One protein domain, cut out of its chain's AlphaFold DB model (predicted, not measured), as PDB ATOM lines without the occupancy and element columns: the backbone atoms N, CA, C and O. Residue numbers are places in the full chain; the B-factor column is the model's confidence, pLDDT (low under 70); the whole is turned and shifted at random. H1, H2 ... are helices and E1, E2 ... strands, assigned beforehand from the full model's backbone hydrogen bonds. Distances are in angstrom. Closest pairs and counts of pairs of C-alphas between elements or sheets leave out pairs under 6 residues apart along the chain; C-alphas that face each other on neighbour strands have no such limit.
ATOM      1  N   PRO A  77     208.822 227.395 220.999       98.69
ATOM      2  CA  PRO A  77     208.181 227.469 222.308       98.69
ATOM      3  C   PRO A  77     209.190 227.655 223.440       98.69
ATOM      4  O   PRO A  77     210.240 227.003 223.450       98.69
ATOM      5  N   LEU A  78     208.840 228.514 224.395       98.75
ATOM      6  CA  LEU A  78     209.615 228.784 225.599       98.75
ATOM      7  C   LEU A  78     208.868 228.314 226.846       98.75
ATOM      8  O   LEU A  78     207.640 228.296 226.899       98.75
ATOM      9  N   GLN A  79     209.636 227.949 227.864       98.38
ATOM     10  CA  GLN A  79     209.138 227.594 229.180       98.38
ATOM     11  C   GLN A  79     209.893 228.401 230.233       98.38
ATOM     12  O   GLN A  79     211.102 228.241 230.397       98.38
ATOM     13  N   ASP A  80     209.177 229.251 230.966       98.56
ATOM     14  CA  ASP A  80     209.755 229.997 232.081       98.56
ATOM     15  C   ASP A  80     210.077 229.056 233.259       98.56
ATOM     16  O   ASP A  80     209.241 228.240 233.663       98.56
ATOM     17  N   LYS A  81     211.293 229.150 233.808       98.19
ATOM     18  CA  LYS A  81     211.787 228.343 234.935       98.19
ATOM     19  C   LYS A  81     212.312 229.258 236.054       98.19
ATOM     20  O   LYS A  81     213.518 229.303 236.312       98.19
ATOM     21  N   PRO A  82     211.428 229.986 236.762       97.50
ATOM     22  CA  PRO A  82     211.843 230.974 237.757       97.50
ATOM     23  C   PRO A  82     212.598 230.361 238.945       97.50
ATOM     24  O   PRO A  82     213.541 230.978 239.433       97.50
ATOM     25  N   SER A  83     212.253 229.136 239.364       97.56
ATOM     26  CA  SER A  83     212.890 228.443 240.497       97.56
ATOM     27  C   SER A  83     214.385 228.176 240.307       97.56
ATOM     28  O   SER A  83     215.114 228.073 241.286       97.56
ATOM     29  N   ILE A  84     214.849 228.095 239.057       97.31
ATOM     30  CA  ILE A  84     216.266 227.925 238.700       97.31
ATOM     31  C   ILE A  84     216.825 229.142 237.946       97.31
ATOM     32  O   ILE A  84     217.928 229.086 237.402       97.31
ATOM     33  N   ASN A  85     216.075 230.252 237.923       97.62
ATOM     34  CA  ASN A  85     216.406 231.496 237.225       97.62
ATOM     35  C   ASN A  85     216.846 231.278 235.761       97.62
ATOM     36  O   ASN A  85     217.910 231.740 235.332       97.62
ATOM     37  N   ASP A  86     216.020 230.550 235.006       98.50
ATOM     38  CA  ASP A  86     216.298 230.158 233.624       98.50
ATOM     39  C   ASP A  86     215.036 230.233 232.746       98.50
ATOM     40  O   ASP A  86     213.914 230.358 233.240       98.50
ATOM     41  N   VAL A  87     215.236 230.156 231.435       98.69
ATOM     42  CA  VAL A  87     214.192 229.926 230.435       98.69
ATOM     43  C   VAL A  87     214.634 228.754 229.588       98.69
ATOM     44  O   VAL A  87     215.784 228.686 229.160       98.69
ATOM     45  N   TRP A  88     213.726 227.819 229.350       98.69
ATOM     46  CA  TRP A  88     213.995 226.687 228.482       98.69
ATOM     47  C   TRP A  88     213.349 226.879 227.117       98.69
ATOM     48  O   TRP A  88     212.259 227.437 227.021       98.69
ATOM     49  N   TYR A  89     214.009 226.398 226.069       98.56
ATOM     50  CA  TYR A  89     213.499 226.395 224.702       98.56
ATOM     51  C   TYR A  89     213.300 224.960 224.221       98.56
ATOM     52  O   TYR A  89     214.004 224.033 224.633       98.56
ATOM     53  N   ARG A  90     212.290 224.759 223.378       98.38
ATOM     54  CA  ARG A  90     211.932 223.433 222.881       98.38
ATOM     55  C   ARG A  90     212.823 223.039 221.702       98.38
ATOM     56  O   ARG A  90     212.745 223.658 220.647       98.38
ATOM     57  N   ILE A  91     213.612 221.975 221.855       96.25
ATOM     58  CA  ILE A  91     214.441 221.421 220.768       96.25
ATOM     59  C   ILE A  91     213.590 220.542 219.845       96.25
ATOM     60  O   ILE A  91     213.692 220.609 218.623       96.25
ATOM     61  N   ASN A  92     212.741 219.697 220.430       94.31
ATOM     62  CA  ASN A  92     211.845 218.797 219.706       94.31
ATOM     63  C   ASN A  92     210.571 218.532 220.530       94.31
ATOM     64  O   ASN A  92     210.344 219.142 221.576       94.31
ATOM     65  N   SER A  93     209.708 217.617 220.086       91.94
ATOM     66  CA  SER A  93     208.425 217.358 220.752       91.94
ATOM     67  C   SER A  93     208.541 216.930 222.225       91.94
ATOM     68  O   SER A  93     207.599 217.166 222.980       91.94
ATOM     69  N   LYS A  94     209.674 216.372 222.667       94.62
ATOM     70  CA  LYS A  94     209.866 215.851 224.032       94.62
ATOM     71  C   LYS A  94     210.995 216.534 224.806       94.62
ATOM     72  O   LYS A  94     211.026 216.440 226.029       94.62
ATOM     73  N   THR A  95     211.908 217.217 224.121       97.38
ATOM     74  CA  THR A  95     213.132 217.755 224.722       97.38
ATOM     75  C   THR A  95     213.087 219.273 224.851       97.38
ATOM     76  O   THR A  95     212.816 219.991 223.884       97.38
ATOM     77  N   TRP A  96     213.433 219.739 226.046       98.38
ATOM     78  CA  TRP A  96     213.675 221.137 226.383       98.38
ATOM     79  C   TRP A  96     215.136 221.315 226.789       98.38
ATOM     80  O   TRP A  96     215.715 220.408 227.388       98.38
ATOM     81  N   ALA A  97     215.717 222.470 226.482       98.12
ATOM     82  CA  ALA A  97     217.082 222.812 226.869       98.12
ATOM     83  C   ALA A  97     217.182 224.237 227.410       98.12
ATOM     84  O   ALA A  97     216.266 225.039 227.247       98.12
ATOM     85  N   SER A  98     218.286 224.530 228.096       98.38
ATOM     86  CA  SER A  98     218.494 225.776 228.833       98.38
ATOM     87  C   SER A  98     219.001 226.880 227.913       98.38
ATOM     88  O   SER A  98     220.095 226.777 227.363       98.38
ATOM     89  N   VAL A  99     218.249 227.980 227.800       98.12
ATOM     90  CA  VAL A  99     218.710 229.162 227.057       98.12
ATOM     91  C   VAL A  99     219.951 229.758 227.729       98.12
ATOM     92  O   VAL A  99     220.901 230.154 227.049       98.12
ATOM     93  N   LYS A 100     219.987 229.784 229.067       97.88
ATOM     94  CA  LYS A 100     221.128 230.316 229.815       97.88
ATOM     95  C   LYS A 100     222.403 229.511 229.586       97.88
ATOM     96  O   LYS A 100     223.454 230.115 229.400       97.88
ATOM     97  N   LYS A 101     222.327 228.177 229.610       97.44
ATOM     98  CA  LYS A 101     223.488 227.301 229.401       97.44
ATOM     99  C   LYS A 101     223.966 227.339 227.950       97.44
ATOM    100  O   LYS A 101     225.163 227.471 227.724       97.44
ATOM    101  N   ASP A 102     223.042 227.236 227.001       96.50
ATOM    102  CA  ASP A 102     223.391 226.992 225.598       96.50
ATOM    103  C   ASP A 102     223.706 228.290 224.839       96.50
ATOM    104  O   ASP A 102     224.532 228.289 223.930       96.50
ATOM    105  N   HIS A 103     223.080 229.409 225.222       95.69
ATOM    106  CA  HIS A 103     223.198 230.693 224.517       95.69
ATOM    107  C   HIS A 103     223.736 231.835 225.391       95.69
ATOM    108  O   HIS A 103     223.891 232.961 224.915       95.69
ATOM    109  N   ALA A 104     224.024 231.578 226.674       96.38
ATOM    110  CA  ALA A 104     224.498 232.589 227.623       96.38
ATOM    111  C   ALA A 104     223.575 233.826 227.709       96.38
ATOM    112  O   ALA A 104     224.041 234.968 227.819       96.38
ATOM    113  N   ILE A 105     222.255 233.614 227.634       97.38
ATOM    114  CA  ILE A 105     221.229 234.656 227.800       97.38
ATOM    115  C   ILE A 105     220.439 234.349 229.071       97.38
ATOM    116  O   ILE A 105     219.845 233.281 229.206       97.38
ATOM    117  N   SER A 106     220.445 235.276 230.029       98.06
ATOM    118  CA  SER A 106     219.751 235.066 231.300       98.06
ATOM    119  C   SER A 106     218.236 235.252 231.164       98.06
ATOM    120  O   SER A 106     217.754 235.981 230.296       98.06
ATOM    121  N   ARG A 107     217.463 234.679 232.098       98.44
ATOM    122  CA  ARG A 107     216.020 234.952 232.223       98.44
ATOM    123  C   ARG A 107     215.720 236.452 232.322       98.44
ATOM    124  O   ARG A 107     214.764 236.933 231.718       98.44
ATOM    125  N   LYS A 108     216.544 237.199 233.067       98.38
ATOM    126  CA  LYS A 108     216.418 238.658 233.206       98.38
ATOM    127  C   LYS A 108     216.610 239.368 231.865       98.38
ATOM    128  O   LYS A 108     215.853 240.287 231.571       98.38
ATOM    129  N   ASP A 109     217.581 238.936 231.060       98.19
ATOM    130  CA  ASP A 109     217.801 239.495 229.721       98.19
ATOM    131  C   ASP A 109     216.621 239.214 228.797       98.19
ATOM    132  O   ASP A 109     216.175 240.123 228.113       98.19
ATOM    133  N   ILE A 110     216.056 238.005 228.834       98.56
ATOM    134  CA  ILE A 110     214.870 237.655 228.036       98.56
ATOM    135  C   ILE A 110     213.682 238.556 228.390       98.56
ATOM    136  O   ILE A 110     213.032 239.095 227.499       98.56
ATOM    137  N   ILE A 111     213.416 238.762 229.684       98.69
ATOM    138  CA  ILE A 111     212.345 239.662 230.143       98.69
ATOM    139  C   ILE A 111     212.626 241.109 229.722       98.69
ATOM    140  O   ILE A 111     211.708 241.825 229.331       98.69
ATOM    141  N   ARG A 112     213.888 241.548 229.800       98.50
ATOM    142  CA  ARG A 112     214.297 242.888 229.369       98.50
ATOM    143  C   ARG A 112     214.077 243.083 227.868       98.50
ATOM    144  O   ARG A 112     213.420 244.047 227.504       98.50
ATOM    145  N   LEU A 113     214.545 242.156 227.032       98.12
ATOM    146  CA  LEU A 113     214.353 242.186 225.578       98.12
ATOM    147  C   LEU A 113     212.864 242.165 225.209       98.12
ATOM    148  O   LEU A 113     212.420 242.913 224.343       98.12
ATOM    149  N   HIS A 114     212.062 241.342 225.893       98.50
ATOM    150  CA  HIS A 114     210.619 241.297 225.662       98.50
ATOM    151  C   HIS A 114     209.938 242.617 226.035       98.50
ATOM    152  O   HIS A 114     209.061 243.082 225.312       98.50
ATOM    153  N   PHE A 115     210.377 243.258 227.119       98.25
ATOM    154  CA  PHE A 115     209.897 244.584 227.487       98.25
ATOM    155  C   PHE A 115     210.327 245.651 226.474       98.25
ATOM    156  O   PHE A 115     209.506 246.473 226.092       98.25
ATOM    157  N   GLU A 116     211.574 245.626 226.001       97.31
ATOM    158  CA  GLU A 116     212.074 246.564 224.988       97.31
ATOM    159  C   GLU A 116     211.248 246.485 223.689       97.31
ATOM    160  O   GLU A 116     210.850 247.519 223.157       97.31
ATOM    161  N   LEU A 117     210.917 245.274 223.229       96.88
ATOM    162  CA  LEU A 117     210.179 245.055 221.980       96.88
ATOM    163  C   LEU A 117     208.656 245.205 222.117       96.88
ATOM    164  O   LEU A 117     208.019 245.839 221.282       96.88
ATOM    165  N   TYR A 118     208.063 244.615 223.157       97.06
ATOM    166  CA  TYR A 118     206.608 244.450 223.284       97.06
ATOM    167  C   TYR A 118     206.013 245.179 224.496       97.06
ATOM    168  O   TYR A 118     204.808 245.106 224.711       97.06
ATOM    169  N   GLN A 119     206.824 245.869 225.307       97.00
ATOM    170  CA  GLN A 119     206.403 246.548 226.547       97.00
ATOM    171  C   GLN A 119     205.782 245.606 227.598       97.00
ATOM    172  O   GLN A 119     205.061 246.036 228.498       97.00
ATOM    173  N   ILE A 120     206.122 244.311 227.542       96.12
ATOM    174  CA  ILE A 120     205.629 243.273 228.456       96.12
ATOM    175  C   ILE A 120     206.784 242.726 229.307       96.12
ATOM    176  O   ILE A 120     207.789 242.243 228.793       96.12
ATOM    177  N   ARG A 121     206.634 242.755 230.638       97.00
ATOM    178  CA  ARG A 121     207.668 242.326 231.606       97.00
ATOM    179  C   ARG A 121     207.554 240.850 232.005       97.00
ATOM    180  O   ARG A 121     207.597 240.514 233.187       97.00
ATOM    181  N   THR A 122     207.427 239.964 231.027       97.62
ATOM    182  CA  THR A 122     207.374 238.507 231.243       97.62
ATOM    183  C   THR A 122     208.250 237.778 230.232       97.62
ATOM    184  O   THR A 122     208.727 238.375 229.270       97.62
ATOM    185  N   VAL A 123     208.477 236.480 230.436       98.38
ATOM    186  CA  VAL A 123     209.049 235.620 229.394       98.38
ATOM    187  C   VAL A 123     207.984 235.425 228.302       98.38
ATOM    188  O   VAL A 123     206.845 235.097 228.649       98.38
ATOM    189  N   PRO A 124     208.296 235.636 227.008       98.25
ATOM    190  CA  PRO A 124     207.333 235.388 225.939       98.25
ATOM    191  C   PRO A 124     207.048 233.889 225.802       98.25
ATOM    192  O   PRO A 124     207.881 233.053 226.142       98.25
ATOM    193  N   ALA A 125     205.881 233.534 225.261       98.31
ATOM    194  CA  ALA A 125     205.515 232.131 225.042       98.31
ATOM    195  C   ALA A 125     206.396 231.438 223.983       98.31
ATOM    196  O   ALA A 125     206.555 230.217 223.992       98.31
ATOM    197  N   THR A 126     206.973 232.216 223.068       98.56
ATOM    198  CA  THR A 126     207.853 231.743 221.999       98.56
ATOM    199  C   THR A 126     209.055 232.665 221.827       98.56
ATOM    200  O   THR A 126     208.996 233.841 222.178       98.56
ATOM    201  N   TRP A 127     210.133 232.159 221.233       98.62
ATOM    202  CA  TRP A 127     211.305 232.952 220.875       98.62
ATOM    203  C   TRP A 127     210.967 233.967 219.778       98.62
ATOM    204  O   TRP A 127     210.552 233.576 218.691       98.62
ATOM    205  N   VAL A 128     211.160 235.256 220.051       98.31
ATOM    206  CA  VAL A 128     210.832 236.374 219.138       98.31
ATOM    207  C   VAL A 128     212.014 237.328 218.954       98.31
ATOM    208  O   VAL A 128     211.834 238.507 218.676       98.31
TER     209      VAL A 128
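What this domain is: This is residues 77 to 128 of the 221 residues of an uncharacterized protein of Thalassomonas actiniarum (UniProt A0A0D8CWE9). A small three-stranded sheet, E1 E2 E3, makes one end of an elongated domain, and the helix H2 runs away from it to make the other end. The short helix H1 sits beside the strands, directly after E3, and the closing stretch from 119 to 128, with no named element, folds back from the far end of H2 toward the sheet. The printed part has 52 residues with three named strands and two named helices, in the order E1 E2 E3 H1 H2, and its class is mixed, helices and strands. The sheet has the order E1 - E2 - E3, all antiparallel. The whole is compact, with a radius of gyration of the C-alphas of 10.5 A, and its C-alphas span 31 by 19 by 19 A.

How they stand to each other: The sheet is a meander, each strand the antiparallel neighbour of the one before. Its inner strand is E2, residues 86 to 90, and its edge strands are E1, residues 78 to 81, and E3, residues 96 to 98. E1 and E2 form a hairpin, with 151 degrees between their directions; N 79 and O 88 are 2.8 A apart and N 81 and O 86 are 2.9 A apart, both within hydrogen-bond range. E2 and E3 form a second hairpin, at 143 degrees, with N 89 and O 97 within hydrogen-bond range at 2.9 A. H1, residues 99 to 103, is on the sheet but only just at the sheet's level, with a height over the sheet of 3.6 A. Its closest C-alphas to E2 are those of Val 99 and Trp 88, 5.5 A apart. H2, residues 107 to 118, only grazes the sheet, with its residues 107 to 111; its closest C-alphas to E2 are those of Arg 107 and Asp 86, 5.0 A apart. H1 and H2 are close but not clearly touching, the closest C-alphas being those of Lys 100 and Arg 107 at 7.3 A. In H1 and H2 every O i to N i+4 pair is within hydrogen-bond range.

Where its parts are: From first to last C-alpha, E2 measures 13.4 A, E1 9.6 A and E3 7.1 A. E1 begins with C-alpha 78 at (209.615, 228.784, 225.599). H1 measures 5.4 A and H2 16.1 A. H2 begins with C-alpha 107 at (216.020, 234.952, 232.223) and ends with C-alpha 118 at (206.608, 244.450, 223.284).

The domain as a whole: The two C-alphas farthest apart are those of Lys 94 and Gln 119, 31.0 A. The first and last printed C-alphas, of Pro 77 and Val 128, are 9.8 A apart. The printed part has no cut, and the links E1 to E2, E2 to E3, E3 to H1 and H1 to H2 are tight. The mean pLDDT of the printed part is 97.6, and no printed residue is under 70.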